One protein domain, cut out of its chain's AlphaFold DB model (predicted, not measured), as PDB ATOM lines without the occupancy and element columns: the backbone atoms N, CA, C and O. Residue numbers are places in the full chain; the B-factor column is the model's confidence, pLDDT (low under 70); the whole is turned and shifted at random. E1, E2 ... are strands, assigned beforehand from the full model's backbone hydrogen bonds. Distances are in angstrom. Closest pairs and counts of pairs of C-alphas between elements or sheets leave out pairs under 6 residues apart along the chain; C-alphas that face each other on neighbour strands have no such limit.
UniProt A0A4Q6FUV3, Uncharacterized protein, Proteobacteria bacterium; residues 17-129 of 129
ATOM      1  N   ASP A  17     -44.422  25.543  12.684       93.94
ATOM      2  CA  ASP A  17     -43.004  25.189  12.683       93.94
ATOM      3  C   ASP A  17     -42.138  26.418  12.974       93.94
ATOM      4  O   ASP A  17     -42.549  27.554  12.728       93.94
ATOM      5  N   THR A  18     -40.956  26.212  13.548       94.88
ATOM      6  CA  THR A  18     -40.002  27.284  13.849       94.88
ATOM      7  C   THR A  18     -38.622  26.918  13.338       94.88
ATOM      8  O   THR A  18     -37.972  26.005  13.841       94.88
ATOM      9  N   LEU A  19     -38.150  27.699  12.373       96.06
ATOM     10  CA  LEU A  19     -36.817  27.577  11.805       96.06
ATOM     11  C   LEU A  19     -35.858  28.507  12.528       96.06
ATOM     12  O   LEU A  19     -36.231  29.598  12.957       96.06
ATOM     13  N   THR A  20     -34.608  28.079  12.670       96.19
ATOM     14  CA  THR A  20     -33.533  28.895  13.237       96.19
ATOM     15  C   THR A  20     -32.264  28.678  12.426       96.19
ATOM     16  O   THR A  20     -31.934  27.544  12.090       96.19
ATOM     17  N   THR A  21     -31.559  29.761  12.116       96.31
ATOM     18  CA  THR A  21     -30.250  29.741  11.452       96.31
ATOM     19  C   THR A  21     -29.347  30.782  12.103       96.31
ATOM     20  O   THR A  21     -29.830  31.823  12.564       96.31
ATOM     21  N   THR A  22     -28.050  30.493  12.179       96.94
ATOM     22  CA  THR A  22     -27.073  31.350  12.854       96.94
ATOM     23  C   THR A  22     -25.990  31.793  11.882       96.94
ATOM     24  O   THR A  22     -25.585  31.061  10.978       96.94
ATOM     25  N   ALA A  23     -25.497  33.007  12.081       96.62
ATOM     26  CA  ALA A  23     -24.306  33.508  11.425       96.62
ATOM     27  C   ALA A  23     -23.345  34.106  12.453       96.62
ATOM     28  O   ALA A  23     -23.761  34.740  13.423       96.62
ATOM     29  N   VAL A  24     -22.052  33.895  12.228       96.69
ATOM     30  CA  VAL A  24     -20.960  34.551  12.950       96.69
ATOM     31  C   VAL A  24     -20.741  35.917  12.321       96.69
ATOM     32  O   VAL A  24     -20.645  36.026  11.095       96.69
ATOM     33  N   THR A  25     -20.642  36.951  13.150       95.31
ATOM     34  CA  THR A  25     -20.597  38.337  12.686       95.31
ATOM     35  C   THR A  25     -19.504  39.157  13.344       95.31
ATOM     36  O   THR A  25     -19.161  38.941  14.505       95.31
ATOM     37  N   THR A  26     -19.031  40.172  12.629       94.56
ATOM     38  CA  THR A  26     -18.337  41.328  13.209       94.56
ATOM     39  C   THR A  26     -19.233  42.555  13.091       94.56
ATOM     40  O   THR A  26     -19.920  42.732  12.086       94.56
ATOM     41  N   VAL A  27     -19.265  43.394  14.126       93.25
ATOM     42  CA  VAL A  27     -20.132  44.580  14.177       93.25
ATOM     43  C   VAL A  27     -19.275  45.836  14.165       93.25
ATOM     44  O   VAL A  27     -18.478  46.045  15.079       93.25
ATOM     45  N   ASP A  28     -19.493  46.676  13.158       91.44
ATOM     46  CA  ASP A  28     -18.845  47.974  12.993       91.44
ATOM     47  C   ASP A  28     -19.878  49.099  13.116       91.44
ATOM     48  O   ASP A  28     -21.089  48.869  13.146       91.44
ATOM     49  N   THR A  29     -19.430  50.353  13.195       86.88
ATOM     50  CA  THR A  29     -20.343  51.496  13.306       86.88
ATOM     51  C   THR A  29     -21.216  51.617  12.049       86.88
ATOM     52  O   THR A  29     -20.779  52.130  11.022       86.88
ATOM     53  N   GLY A  30     -22.471  51.170  12.149       89.62
ATOM     54  CA  GLY A  30     -23.482  51.271  11.089       89.62
ATOM     55  C   GLY A  30     -23.652  50.029  10.207       89.62
ATOM     56  O   GLY A  30     -24.522  50.043   9.334       89.62
ATOM     57  N   ALA A  31     -22.891  48.950  10.425       94.31
ATOM     58  CA  ALA A  31     -23.085  47.687   9.708       94.31
ATOM     59  C   ALA A  31     -22.754  46.448  10.558       94.31
ATOM     60  O   ALA A  31     -21.875  46.467  11.417       94.31
ATOM     61  N   ILE A  32     -23.468  45.353  10.288       95.56
ATOM     62  CA  ILE A  32     -23.145  44.005  10.765       95.56
ATOM     63  C   ILE A  32     -22.612  43.214   9.571       95.56
ATOM     64  O   ILE A  32     -23.296  43.075   8.556       95.56
ATOM     65  N   HIS A  33     -21.399  42.693   9.698       96.12
ATOM     66  CA  HIS A  33     -20.710  41.918   8.674       96.12
ATOM     67  C   HIS A  33     -20.807  40.431   9.005       96.12
ATOM     68  O   HIS A  33     -20.389  40.005  10.081       96.12
ATOM     69  N   ILE A  34     -21.349  39.631   8.091       95.50
ATOM     70  CA  ILE A  34     -21.424  38.176   8.222       95.50
ATOM     71  C   ILE A  34     -20.097  37.572   7.770       95.50
ATOM     72  O   ILE A  34     -19.718  37.670   6.606       95.50
ATOM     73  N   VAL A  35     -19.404  36.916   8.699       95.75
ATOM     74  CA  VAL A  35     -18.114  36.250   8.458       95.75
ATOM     75  C   VAL A  35     -18.320  34.795   8.044       95.75
ATOM     76  O   VAL A  35     -17.604  34.268   7.197       95.75
ATOM     77  N   SER A  36     -19.299  34.133   8.657       95.12
ATOM     78  CA  SER A  36     -19.683  32.754   8.365       95.12
ATOM     79  C   SER A  36     -21.168  32.583   8.652       95.12
ATOM     80  O   SER A  36     -21.695  33.239   9.548       95.12
ATOM     81  N   LYS A  37     -21.851  31.711   7.913       95.25
ATOM     82  CA  LYS A  37     -23.284  31.456   8.080       95.25
ATOM     83  C   LYS A  37     -23.607  29.983   7.926       95.25
ATOM     84  O   LYS A  37     -23.019  29.300   7.086       95.25
ATOM     85  N   ASP A  38     -24.576  29.536   8.707       94.88
ATOM     86  CA  ASP A  38     -25.205  28.242   8.507       94.88
ATOM     87  C   ASP A  38     -25.921  28.202   7.142       94.88
ATOM     88  O   ASP A  38     -26.329  29.246   6.608       94.88
ATOM     89  N   PRO A  39     -26.085  27.009   6.542       91.62
ATOM     90  CA  PRO A  39     -26.871  26.868   5.326       91.62
ATOM     91  C   PRO A  39     -28.336  27.282   5.565       91.62
ATOM     92  O   PRO A  39     -28.829  27.199   6.696       91.62
ATOM     93  N   PRO A  40     -29.059  27.695   4.506       93.81
ATOM     94  CA  PRO A  40     -30.492  27.934   4.598       93.81
ATOM     95  C   PRO A  40     -31.235  26.704   5.122       93.81
ATOM     96  O   PRO A  40     -30.913  25.568   4.764       93.81
ATOM     97  N   VAL A  41     -32.248  26.945   5.944       94.69
ATOM     98  CA  VAL A  41     -33.093  25.912   6.543       94.69
ATOM     99  C   VAL A  41     -34.486  26.009   5.931       94.69
ATOM    100  O   VAL A  41     -35.001  27.106   5.712       94.69
ATOM    101  N   GLN A  42     -35.099  24.862   5.665       94.31
ATOM    102  CA  GLN A  42     -36.469  24.752   5.173       94.31
ATOM    103  C   GLN A  42     -37.267  23.854   6.117       94.31
ATOM    104  O   GLN A  42     -36.745  22.859   6.624       94.31
ATOM    105  N   SER A  43     -38.517  24.227   6.367       91.88
ATOM    106  CA  SER A  43     -39.441  23.439   7.178       91.88
ATOM    107  C   SER A  43     -39.803  22.131   6.484       91.88
ATOM    108  O   SER A  43     -39.968  22.080   5.269       91.88
ATOM    109  N   SER A  44     -39.960  21.073   7.277       89.00
ATOM    110  CA  SER A  44     -40.513  19.794   6.822       89.00
ATOM    111  C   SER A  44     -42.041  19.721   6.940       89.00
ATOM    112  O   SER A  44     -42.633  18.723   6.531       89.00
ATOM    113  N   LEU A  45     -42.671  20.747   7.527       89.81
ATOM    114  CA  LEU A  45     -44.108  20.808   7.811       89.81
ATOM    115  C   LEU A  45     -44.841  21.832   6.935       89.81
ATOM    116  O   LEU A  45     -46.017  21.644   6.627       89.81
ATOM    117  N   ILE A  46     -44.167  22.924   6.566       89.88
ATOM    118  CA  ILE A  46     -44.718  24.027   5.773       89.88
ATOM    119  C   ILE A  46     -43.693  24.384   4.693       89.88
ATOM    120  O   ILE A  46     -42.733  25.097   4.974       89.88
ATOM    121  N   ASP A  47     -43.884  23.909   3.463       87.06
ATOM    122  CA  ASP A  47     -42.906  24.056   2.371       87.06
ATOM    123  C   ASP A  47     -42.529  25.520   2.082       87.06
ATOM    124  O   ASP A  47     -41.394  25.815   1.704       87.06
ATOM    125  N   GLU A  48     -43.464  26.450   2.291       88.56
ATOM    126  CA  GLU A  48     -43.272  27.888   2.106       88.56
ATOM    127  C   GLU A  48     -42.463  28.545   3.238       88.56
ATOM    128  O   GLU A  48     -42.123  29.729   3.159       88.56
ATOM    129  N   CYS A  49     -42.170  27.811   4.312       91.38
ATOM    130  CA  CYS A  49     -41.360  28.272   5.426       91.38
ATOM    131  C   CYS A  49     -39.890  27.929   5.168       91.38
ATOM    132  O   CYS A  49     -39.459  26.780   5.281       91.38
ATOM    133  N   SER A  50     -39.110  28.952   4.834       92.50
ATOM    134  CA  SER A  50     -37.659  28.861   4.693       92.50
ATOM    135  C   SER A  50     -36.982  30.048   5.368       92.50
ATOM    136  O   SER A  50     -37.613  31.072   5.659       92.50
ATOM    137  N   LEU A  51     -35.703  29.882   5.686       93.69
ATOM    138  CA  LEU A  51     -34.925  30.880   6.398       93.69
ATOM    139  C   LEU A  51     -33.443  30.794   6.030       93.69
ATOM    140  O   LEU A  51     -32.854  29.717   6.055       93.69
ATOM    141  N   GLY A  52     -32.823  31.934   5.739       92.94
ATOM    142  CA  GLY A  52     -31.395  32.023   5.448       92.94
ATOM    143  C   GLY A  52     -30.904  33.467   5.405       92.94
ATOM    144  O   GLY A  52     -31.700  34.402   5.459       92.94
ATOM    145  N   PHE A  53     -29.586  33.631   5.294       90.38
ATOM    146  CA  PHE A  53     -28.944  34.934   5.111       90.38
ATOM    147  C   PHE A  53     -28.641  35.169   3.629       90.38
ATOM    148  O   PHE A  53     -27.802  34.477   3.035       90.38
ATOM    149  N   ASP A  54     -29.304  36.158   3.041       88.81
ATOM    150  CA  ASP A  54     -29.181  36.571   1.640       88.81
ATOM    151  C   ASP A  54     -28.081  37.623   1.417       88.81
ATOM    152  O   ASP A  54     -27.492  37.681   0.340       88.81
ATOM    153  N   GLN A  55     -27.755  38.406   2.446       89.19
ATOM    154  CA  GLN A  55     -26.739  39.459   2.408       89.19
ATOM    155  C   GLN A  55     -25.562  39.136   3.327       89.19
ATOM    156  O   GLN A  55     -25.735  38.541   4.386       89.19
ATOM    157  N   GLU A  56     -24.357  39.551   2.934       92.38
ATOM    158  CA  GLU A  56     -23.150  39.441   3.771       92.38
ATOM    159  C   GLU A  56     -22.917  40.687   4.632       92.38
ATOM    160  O   GLU A  56     -22.192  40.639   5.619       92.38
ATOM    161  N   ASN A  57     -23.539  41.811   4.271       94.25
ATOM    162  CA  ASN A  57     -23.394  43.085   4.961       94.25
ATOM    163  C   ASN A  57     -24.781  43.654   5.241       94.25
ATOM    164  O   ASN A  57     -25.511  43.996   4.313       94.25
ATOM    165  N   LEU A  58     -25.127  43.770   6.517       95.06
ATOM    166  CA  LEU A  58     -26.409  44.291   6.967       95.06
ATOM    167  C   LEU A  58     -26.188  45.693   7.526       95.06
ATOM    168  O   LEU A  58     -25.776  45.863   8.674       95.06
ATOM    169  N   ALA A  59     -26.454  46.713   6.711       95.81
ATOM    170  CA  ALA A  59     -26.472  48.090   7.196       95.81
ATOM    171  C   ALA A  59     -27.531  48.222   8.299       95.81
ATOM    172  O   ALA A  59     -28.657  47.741   8.125       95.81
ATOM    173  N   TYR A  60     -27.183  48.872   9.410       95.62
ATOM    174  CA  TYR A  60     -28.105  49.065  10.521       95.62
ATOM    175  C   TYR A  60     -28.195  50.523  10.968       95.62
ATOM    176  O   TYR A  60     -27.264  51.317  10.840       95.62
ATOM    177  N   THR A  61     -29.348  50.897  11.512       96.31
ATOM    178  CA  THR A  61     -29.574  52.209  12.125       96.31
ATOM    179  C   THR A  61     -30.599  52.072  13.240       96.31
ATOM    180  O   THR A  61     -31.728  51.652  12.998       96.31
ATOM    181  N   ILE A  62     -30.222  52.452  14.460       94.06
ATOM    182  CA  ILE A  62     -31.154  52.525  15.590       94.06
ATOM    183  C   ILE A  62     -31.917  53.842  15.471       94.06
ATOM    184  O   ILE A  62     -31.334  54.916  15.637       94.06
ATOM    185  N   ARG A  63     -33.208  53.767  15.148       94.00
ATOM    186  CA  ARG A  63     -34.057  54.953  14.956       94.00
ATOM    187  C   ARG A  63     -34.649  55.445  16.268       94.00
ATOM    188  O   ARG A  63     -34.759  56.649  16.482       94.00
ATOM    189  N   SER A  64     -35.003  54.521  17.156       93.31
ATOM    190  CA  SER A  64     -35.524  54.813  18.493       93.31
ATOM    191  C   SER A  64     -35.166  53.678  19.462       93.31
ATOM    192  O   SER A  64     -34.462  52.741  19.097       93.31
ATOM    193  N   ASN A  65     -35.639  53.748  20.710       90.62
ATOM    194  CA  ASN A  65     -35.505  52.629  21.652       90.62
ATOM    195  C   ASN A  65     -36.311  51.389  21.235       90.62
ATOM    196  O   ASN A  65     -36.056  50.308  21.751       90.62
ATOM    197  N   GLU A  66     -37.278  51.554  20.334       95.56
ATOM    198  CA  GLU A  66     -38.226  50.512  19.943       95.56
ATOM    199  C   GLU A  66     -38.111  50.140  18.460       95.56
ATOM    200  O   GLU A  66     -38.781  49.213  18.021       95.56
ATOM    201  N   GLU A  67     -37.252  50.823  17.691       96.25
ATOM    202  CA  GLU A  67     -37.161  50.673  16.236       96.25
ATOM    203  C   GLU A  67     -35.704  50.563  15.754       96.25
ATOM    204  O   GLU A  67     -34.892  51.482  15.934       96.25
ATOM    205  N   LEU A  68     -35.402  49.456  15.072       97.00
ATOM    206  CA  LEU A  68     -34.136  49.183  14.389       97.00
ATOM    207  C   LEU A  68     -34.389  49.048  12.888       97.00
ATOM    208  O   LEU A  68     -35.205  48.241  12.462       97.00
ATOM    209  N   THR A  69     -33.640  49.766  12.057       96.50
ATOM    210  CA  THR A  69     -33.512  49.411  10.640       96.50
ATOM    211  C   THR A  69     -32.319  48.479  10.464       96.50
ATOM    212  O   THR A  69     -31.229  48.833  10.902       96.50
ATOM    213  N   LEU A  70     -32.500  47.327   9.816       95.06
ATOM    214  CA  LEU A  70     -31.452  46.346   9.506       95.06
ATOM    215  C   LEU A  70     -31.663  45.808   8.084       95.06
ATOM    216  O   LEU A  70     -32.762  45.374   7.746       95.06
ATOM    217  N   GLY A  71     -30.639  45.873   7.226       92.19
ATOM    218  CA  GLY A  71     -30.725  45.371   5.843       92.19
ATOM    219  C   GLY A  71     -31.820  46.049   5.002       92.19
ATOM    220  O   GLY A  71     -32.343  45.460   4.061       92.19
ATOM    221  N   GLY A  72     -32.218  47.272   5.372       90.69
ATOM    222  CA  GLY A  72     -33.317  48.014   4.743       90.69
ATOM    223  C   GLY A  72     -34.718  47.698   5.283       90.69
ATOM    224  O   GLY A  72     -35.672  48.370   4.895       90.69
ATOM    225  N   GLN A  73     -34.860  46.741   6.202       93.19
ATOM    226  CA  GLN A  73     -36.130  46.427   6.860       93.19
ATOM    227  C   GLN A  73     -36.202  47.057   8.250       93.19
ATOM    228  O   GLN A  73     -35.176  47.312   8.874       93.19
ATOM    229  N   THR A  74     -37.415  47.334   8.726       96.06
ATOM    230  CA  THR A  74     -37.647  47.946  10.041       96.06
ATOM    231  C   THR A  74     -38.185  46.905  11.009       96.06
ATOM    232  O   THR A  74     -39.202  46.272  10.737       96.06
ATOM    233  N   PHE A  75     -37.489  46.751  12.126       97.00
ATOM    234  CA  PHE A  75     -37.773  45.809  13.188       97.00
ATOM    235  C   PHE A  75     -38.193  46.545  14.455       97.00
ATOM    236  O   PHE A  75     -37.656  47.603  14.788       97.00
ATOM    237  N   GLU A  76     -39.109  45.931  15.188       97.19
ATOM    238  CA  GLU A  76     -39.570  46.379  16.494       97.19
ATOM    239  C   GLU A  76     -38.767  45.695  17.601       97.19
ATOM    240  O   GLU A  76     -38.448  44.504  17.515       97.19
ATOM    241  N   PHE A  77     -38.469  46.428  18.668       96.94
ATOM    242  CA  PHE A  77     -37.867  45.850  19.864       96.94
ATOM    243  C   PHE A  77     -38.805  44.804  20.478       96.94
ATOM    244  O   PHE A  77     -39.984  45.072  20.714       96.94
ATOM    245  N   LEU A  78     -38.282  43.607  20.757       96.44
ATOM    246  CA  LEU A  78     -39.047  42.539  21.402       96.44
ATOM    247  C   LEU A  78     -38.631  42.345  22.860       96.44
ATOM    248  O   LEU A  78     -39.476  42.356  23.755       96.44
ATOM    249  N   ARG A  79     -37.338  42.113  23.102       95.44
ATOM    250  CA  ARG A  79     -36.790  41.874  24.445       95.44
ATOM    251  C   ARG A  79     -35.276  42.104  24.477       95.44
ATOM    252  O   ARG A  79     -34.616  41.905  23.455       95.44
ATOM    253  N   PRO A  80     -34.698  42.457  25.639       94.88
ATOM    254  CA  PRO A  80     -33.246  42.479  25.788       94.88
ATOM    255  C   PRO A  80     -32.668  41.056  25.724       94.88
ATOM    256  O   PRO A  80     -33.377  40.071  25.960       94.88
ATOM    257  N   LEU A  81     -31.367  40.946  25.449       92.88
ATOM    258  CA  LEU A  81     -30.644  39.687  25.630       92.88
ATOM    259  C   LEU A  81     -30.567  39.312  27.115       92.88
ATOM    260  O   LEU A  81     -30.508  40.178  27.989       92.88
ATOM    261  N   ALA A  82     -30.507  38.008  27.401       85.62
ATOM    262  CA  ALA A  82     -30.309  37.509  28.764       85.62
ATOM    263  C   ALA A  82     -28.946  37.924  29.347       85.62
ATOM    264  O   ALA A  82     -28.813  38.114  30.555       85.62
ATOM    265  N   THR A  83     -27.938  38.073  28.486       81.19
ATOM    266  CA  THR A  83     -26.604  38.554  28.835       81.19
ATOM    267  C   THR A  83     -26.347  39.892  28.161       81.19
ATOM    268  O   THR A  83     -26.603  40.071  26.972       81.19
ATOM    269  N   THR A  84     -25.825  40.848  28.926       75.12
ATOM    270  CA  THR A  84     -25.443  42.151  28.387       75.12
ATOM    271  C   THR A  84     -24.251  41.957  27.459       75.12
ATOM    272  O   THR A  84     -23.187  41.513  27.888       75.12
ATOM    273  N   SER A  85     -24.439  42.261  26.180       76.62
ATOM    274  CA  SER A  85     -23.373  42.249  25.189       76.62
ATOM    275  C   SER A  85     -22.939  43.689  24.931       76.62
ATOM    276  O   SER A  85     -23.774  44.591  24.854       76.62
ATOM    277  N   THR A  86     -21.633  43.930  24.871       76.38
ATOM    278  CA  THR A  86     -21.079  45.265  24.638       76.38
ATOM    279  C   THR A  86     -19.927  45.166  23.656       76.38
ATOM    280  O   THR A  86     -19.018  44.365  23.863       76.38
ATOM    281  N   ALA A  87     -19.937  46.020  22.636       81.06
ATOM    282  CA  ALA A  87     -18.806  46.230  21.744       81.06
ATOM    283  C   ALA A  87     -18.367  47.706  21.820       81.06
ATOM    284  O   ALA A  87     -19.221  48.586  21.968       81.06
ATOM    285  N   PRO A  88     -17.057  48.007  21.753       81.62
ATOM    286  CA  PRO A  88     -16.567  49.383  21.790       81.62
ATOM    287  C   PRO A  88     -17.171  50.215  20.656       81.62
ATOM    288  O   PRO A  88     -17.195  49.768  19.515       81.62
ATOM    289  N   ASN A  89     -17.606  51.441  20.952       86.31
ATOM    290  CA  ASN A  89     -18.175  52.383  19.972       86.31
ATOM    291  C   ASN A  89     -19.469  51.915  19.274       86.31
ATOM    292  O   ASN A  89     -19.900  52.545  18.309       86.31
ATOM    293  N   ILE A  90     -20.104  50.847  19.769       91.12
ATOM    294  CA  ILE A  90     -21.406  50.369  19.298       91.12
ATOM    295  C   ILE A  90     -22.458  50.677  20.360       91.12
ATOM    296  O   ILE A  90     -22.227  50.507  21.557       91.12
ATOM    297  N   ASP A  91     -23.626  51.135  19.917       90.06
ATOM    298  CA  ASP A  91     -24.758  51.360  20.806       90.06
ATOM    299  C   ASP A  91     -25.232  50.017  21.394       90.06
ATOM    300  O   ASP A  91     -25.622  49.126  20.633       90.06
ATOM    301  N   PRO A  92     -25.229  49.847  22.730       89.62
ATOM    302  CA  PRO A  92     -25.573  48.576  23.359       89.62
ATOM    303  C   PRO A  92     -27.018  48.146  23.090       89.62
ATOM    304  O   PRO A  92     -27.319  46.960  23.191       89.62
ATOM    305  N   ARG A  93     -27.910  49.077  22.714       91.19
ATOM    306  CA  ARG A  93     -29.298  48.760  22.357       91.19
ATOM    307  C   ARG A  93     -29.386  47.856  21.132       91.19
ATOM    308  O   ARG A  93     -30.360  47.125  21.025       91.19
ATOM    309  N   LEU A  94     -28.387  47.879  20.241       94.38
ATOM    310  CA  LEU A  94     -28.330  46.989  19.077       94.38
ATOM    311  C   LEU A  94     -28.446  45.518  19.494       94.38
ATOM    312  O   LEU A  94     -29.130  44.740  18.826       94.38
ATOM    313  N   PHE A  95     -27.792  45.160  20.602       95.06
ATOM    314  CA  PHE A  95     -27.715  43.797  21.104       95.06
ATOM    315  C   PHE A  95     -28.989  43.427  21.867       95.06
ATOM    316  O   PHE A  95     -29.075  43.514  23.095       95.06
ATOM    317  N   ALA A  96     -30.005  43.039  21.107       96.19
ATOM    318  CA  ALA A  96     -31.326  42.683  21.592       96.19
ATOM    319  C   ALA A  96     -31.986  41.677  20.643       96.19
ATOM    320  O   ALA A  96     -31.441  41.320  19.593       96.19
ATOM    321  N   VAL A  97     -33.178  41.227  21.024       97.06
ATOM    322  CA  VAL A  97     -34.079  40.532  20.110       97.06
ATOM    323  C   VAL A  97     -35.022  41.556  19.501       97.06
ATOM    324  O   VAL A  97     -35.719  42.284  20.217       97.06
ATOM    325  N   TRP A  98     -35.061  41.569  18.179       97.75
ATOM    326  CA  TRP A  98     -35.927  42.406  17.371       97.75
ATOM    327  C   TRP A  98     -36.867  41.525  16.557       97.75
ATOM    328  O   TRP A  98     -36.524  40.393  16.222       97.75
ATOM    329  N   LYS A  99     -38.053  42.018  16.222       97.31
ATOM    330  CA  LYS A  99     -39.033  41.291  15.408       97.31
ATOM    331  C   LYS A  99     -39.453  42.114  14.202       97.31
ATOM    332  O   LYS A  99     -39.598  43.329  14.300       97.31
ATOM    333  N   LEU A 100     -39.685  41.458  13.073       94.75
ATOM    334  CA  LEU A 100     -40.464  42.072  12.002       94.75
ATOM    335  C   LEU A 100     -41.950  41.981  12.358       94.75
ATOM    336  O   LEU A 100     -42.365  40.993  12.975       94.75
ATOM    337  N   PRO A 101     -42.768  42.963  11.945       92.25
ATOM    338  CA  PRO A 101     -44.214  42.804  11.965       92.25
ATOM    339  C   PRO A 101     -44.607  41.509  11.248       92.25
ATOM    340  O   PRO A 101     -44.132  41.249  10.140       92.25
ATOM    341  N   SER A 102     -45.453  40.691  11.882       92.94
ATOM    342  CA  SER A 102     -45.890  39.423  11.300       92.94
ATOM    343  C   SER A 102     -46.568  39.655   9.950       92.94
ATOM    344  O   SER A 102     -47.340  40.601   9.780       92.94
ATOM    345  N   GLN A 103     -46.292  38.775   8.994       92.88
ATOM    346  CA  GLN A 103     -46.836  38.862   7.640       92.88
ATOM    347  C   GLN A 103     -47.618  37.596   7.325       92.88
ATOM    348  O   GLN A 103     -47.155  36.498   7.613       92.88
ATOM    349  N   THR A 104     -48.785  37.733   6.704       92.12
ATOM    350  CA  THR A 104     -49.560  36.588   6.215       92.12
ATOM    351  C   THR A 104     -49.531  36.583   4.695       92.12
ATOM    352  O   THR A 104     -49.959  37.547   4.060       92.12
ATOM    353  N   VAL A 105     -49.034  35.493   4.111       89.31
ATOM    354  CA  VAL A 105     -49.009  35.277   2.661       89.31
ATOM    355  C   VAL A 105     -49.794  34.004   2.367       89.31
ATOM    356  O   VAL A 105     -49.436  32.911   2.800       89.31
ATOM    357  N   GLY A 106     -50.912  34.145   1.653       88.75
ATOM    358  CA  GLY A 106     -51.832  33.031   1.433       88.75
ATOM    359  C   GLY A 106     -52.438  32.534   2.748       88.75
ATOM    360  O   GLY A 106     -53.166  33.272   3.406       88.75
ATOM    361  N   GLN A 107     -52.149  31.282   3.108       88.38
ATOM    362  CA  GLN A 107     -52.626  30.640   4.342       88.38
ATOM    363  C   GLN A 107     -51.556  30.565   5.439       88.38
ATOM    364  O   GLN A 107     -51.832  30.017   6.498       88.38
ATOM    365  N   VAL A 108     -50.347  31.085   5.200       90.25
ATOM    366  CA  VAL A 108     -49.226  30.972   6.142       90.25
ATOM    367  C   VAL A 108     -48.933  32.334   6.760       90.25
ATOM    368  O   VAL A 108     -48.762  33.329   6.054       90.25
ATOM    369  N   THR A 109     -48.875  32.379   8.088       94.56
ATOM    370  CA  THR A 109     -48.427  33.543   8.859       94.56
ATOM    371  C   THR A 109     -46.987  33.343   9.301       94.56
ATOM    372  O   THR A 109     -46.667  32.337   9.927       94.56
ATOM    373  N   TYR A 110     -46.141  34.321   9.001       93.88
ATOM    374  CA  TYR A 110     -44.717  34.354   9.296       93.88
ATOM    375  C   TYR A 110     -44.448  35.350  10.417       93.88
ATOM    376  O   TYR A 110     -44.896  36.499  10.362       93.88
ATOM    377  N   THR A 111     -43.697  34.921  11.422       95.69
ATOM    378  CA  THR A 111     -43.203  35.773  12.504       95.69
ATOM    379  C   THR A 111     -41.697  35.627  12.573       95.69
ATOM    380  O   THR A 111     -41.180  34.584  12.969       95.69
ATOM    381  N   PHE A 112     -41.001  36.680  12.158       96.12
ATOM    382  CA  PHE A 112     -39.552  36.694  12.080       96.12
ATOM    383  C   PHE A 112     -38.967  37.464  13.264       96.12
ATOM    384  O   PHE A 112     -39.287  38.636  13.471       96.12
ATOM    385  N   GLU A 113     -38.084  36.814  14.011       97.44
ATOM    386  CA  GLU A 113     -37.256  37.404  15.056       97.44
ATOM    387  C   GLU A 113     -35.786  37.360  14.624       97.44
ATOM    388  O   GLU A 113     -35.309  36.375  14.059       97.44
ATOM    389  N   VAL A 114     -35.048  38.415  14.943       97.12
ATOM    390  CA  VAL A 114     -33.593  38.455  14.871       97.12
ATOM    391  C   VAL A 114     -33.039  38.720  16.259       97.12
ATOM    392  O   VAL A 114     -33.389  39.699  16.913       97.12
ATOM    393  N   GLU A 115     -32.148  37.853  16.710       97.00
ATOM    394  CA  GLU A 115     -31.352  38.064  17.909       97.00
ATOM    395  C   GLU A 115     -29.947  38.498  17.488       97.00
ATOM    396  O   GLU A 115     -29.230  37.746  16.826       97.00
ATOM    397  N   ILE A 116     -29.564  39.723  17.851       96.19
ATOM    398  CA  ILE A 116     -28.256  40.297  17.516       96.19
ATOM    399  C   ILE A 116     -27.371  40.237  18.756       96.19
ATOM    400  O   ILE A 116     -27.701  40.827  19.783       96.19
ATOM    401  N   ARG A 117     -26.233  39.554  18.659       95.06
ATOM    402  CA  ARG A 117     -25.181  39.479  19.684       95.06
ATOM    403  C   ARG A 117     -23.918  40.183  19.177       95.06
ATOM    404  O   ARG A 117     -23.849  40.595  18.023       95.06
ATOM    405  N   SER A 118     -22.904  40.334  20.030       92.50
ATOM    406  CA  SER A 118     -21.630  40.962  19.637       92.50
ATOM    407  C   SER A 118     -20.870  40.208  18.546       92.50
ATOM    408  O   SER A 118     -20.134  40.826  17.787       92.50
ATOM    409  N   ASP A 119     -21.004  38.884  18.505       93.62
ATOM    410  CA  ASP A 119     -20.212  37.975  17.669       93.62
ATOM    411  C   ASP A 119     -21.067  37.115  16.730       93.62
ATOM    412  O   ASP A 119     -20.547  36.304  15.961       93.62
ATOM    413  N   SER A 120     -22.389  37.251  16.812       94.94
ATOM    414  CA  SER A 120     -23.319  36.412  16.075       94.94
ATOM    415  C   SER A 120     -24.673  37.079  15.882       94.94
ATOM    416  O   SER A 120     -25.110  37.916  16.672       94.94
ATOM    417  N   ILE A 121     -25.363  36.655  14.833       95.88
ATOM    418  CA  ILE A 121     -26.748  37.007  14.549       95.88
ATOM    419  C   ILE A 121     -27.535  35.718  14.339       95.88
ATOM    420  O   ILE A 121     -27.090  34.799  13.649       95.88
ATOM    421  N   ILE A 122     -28.697  35.627  14.973       96.69
ATOM    422  CA  ILE A 122     -29.556  34.448  14.910       96.69
ATOM    423  C   ILE A 122     -30.883  34.893  14.322       96.69
ATOM    424  O   ILE A 122     -31.554  35.758  14.885       96.69
ATOM    425  N   TYR A 123     -31.271  34.298  13.201       96.69
ATOM    426  CA  TYR A 123     -32.608  34.475  12.653       96.69
ATOM    427  C   TYR A 123     -33.503  33.338  13.118       96.69
ATOM    428  O   TYR A 123     -33.106  32.170  13.106       96.69
ATOM    429  N   ARG A 124     -34.734  33.683  13.482       97.12
ATOM    430  CA  ARG A 124     -35.799  32.744  13.806       97.12
ATOM    431  C   ARG A 124     -37.045  33.112  13.020       97.12
ATOM    432  O   ARG A 124     -37.478  34.255  13.053       97.12
ATOM    433  N   ASN A 125     -37.636  32.136  12.346       95.44
ATOM    434  CA  ASN A 125     -38.887  32.314  11.621       95.44
ATOM    435  C   ASN A 125     -39.891  31.279  12.113       95.44
ATOM    436  O   ASN A 125     -39.671  30.079  11.948       95.44
ATOM    437  N   THR A 126     -40.967  31.742  12.738       95.56
ATOM    438  CA  THR A 126     -42.100  30.905  13.127       95.56
ATOM    439  C   THR A 126     -43.188  31.035  12.074       95.56
ATOM    440  O   THR A 126     -43.704  32.128  11.838       95.56
ATOM    441  N   CYS A 127     -43.547  29.912  11.465       94.00
ATOM    442  CA  CYS A 127     -44.574  29.814  10.441       94.00
ATOM    443  C   CYS A 127     -45.784  29.064  10.997       94.00
ATOM    444  O   CYS A 127     -45.625  28.013  11.620       94.00
ATOM    445  N   VAL A 128     -46.983  29.592  10.760       94.19
ATOM    446  CA  VAL A 128     -48.252  28.979  11.177       94.19
ATOM    447  C   VAL A 128     -49.190  28.905   9.981       94.19
ATOM    448  O   VAL A 128     -49.458  29.935   9.361       94.19
ATOM    449  N   ARG A 129     -49.681  27.704   9.676       88.44
ATOM    450  CA  ARG A 129     -50.692  27.432   8.653       88.44
ATOM    451  C   ARG A 129     -51.980  26.961   9.303       88.44
ATOM    452  O   ARG A 129     -51.923  26.022  10.125       88.44
TER     453      ARG A 129
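Overview. This is residues 17 to 129 of the 129 residues of an uncharacterized protein of Proteobacteria bacterium (UniProt A0A4Q6FUV3). What shape is this? It is a closed barrel of eight antiparallel strands, drawn out along E1, E9 and E8, which run side by side, with E7 paired onto E8 outside the ring. What makes it? The printed part has 113 residues, with nine named strands, E1 to E9, and no named helix. The class is all strand, with two meanders, each strand the antiparallel neighbour of the one before: E1 to E6 and E7 to E9. How large is it? It is compact, with a radius of gyration of the C-alphas of 14.0 A, and spans 43 by 28 by 26 A.

Along the chain. Where do the strands lie? E1 is residues 17 to 28, 33.2 A long from C-alpha 17 at (-43.004, 25.189, 12.683); E2 is 31 to 37, E3 57 to 62, E4 67 to 70 and E5 73 to 80, 19.5 A. What follows? E6 is 96 to 99, E7 103 to 105, E8 108 to 116, 25.6 A, and E9 120 to 128, 26.5 A, ending at C-alpha 128 (-48.252, 28.979, 11.177).

Arrangement. What happens along E1? It bends by 60 degrees at residue 24; E9 is beside residues 17 to 25, and E2 beside 23 to 28 on the other side. N 19 and O 125 are 2.9 A apart, N 26 and O 33 2.9 A. How does the ring go on? It runs through E3, E4, E5, E6 and E8 to E9; N 98 and O 114 are 2.8 A apart. Where is E7? It is on the same side of E8 as E6, with N 105 and O 108 2.9 A apart.

Size, cuts and confidence. Which links are long? Those from E2 to E3 and E5 to E6. Is anything cut or uncertain? The printed part has no cut, and no printed residue is under 70 in pLDDT.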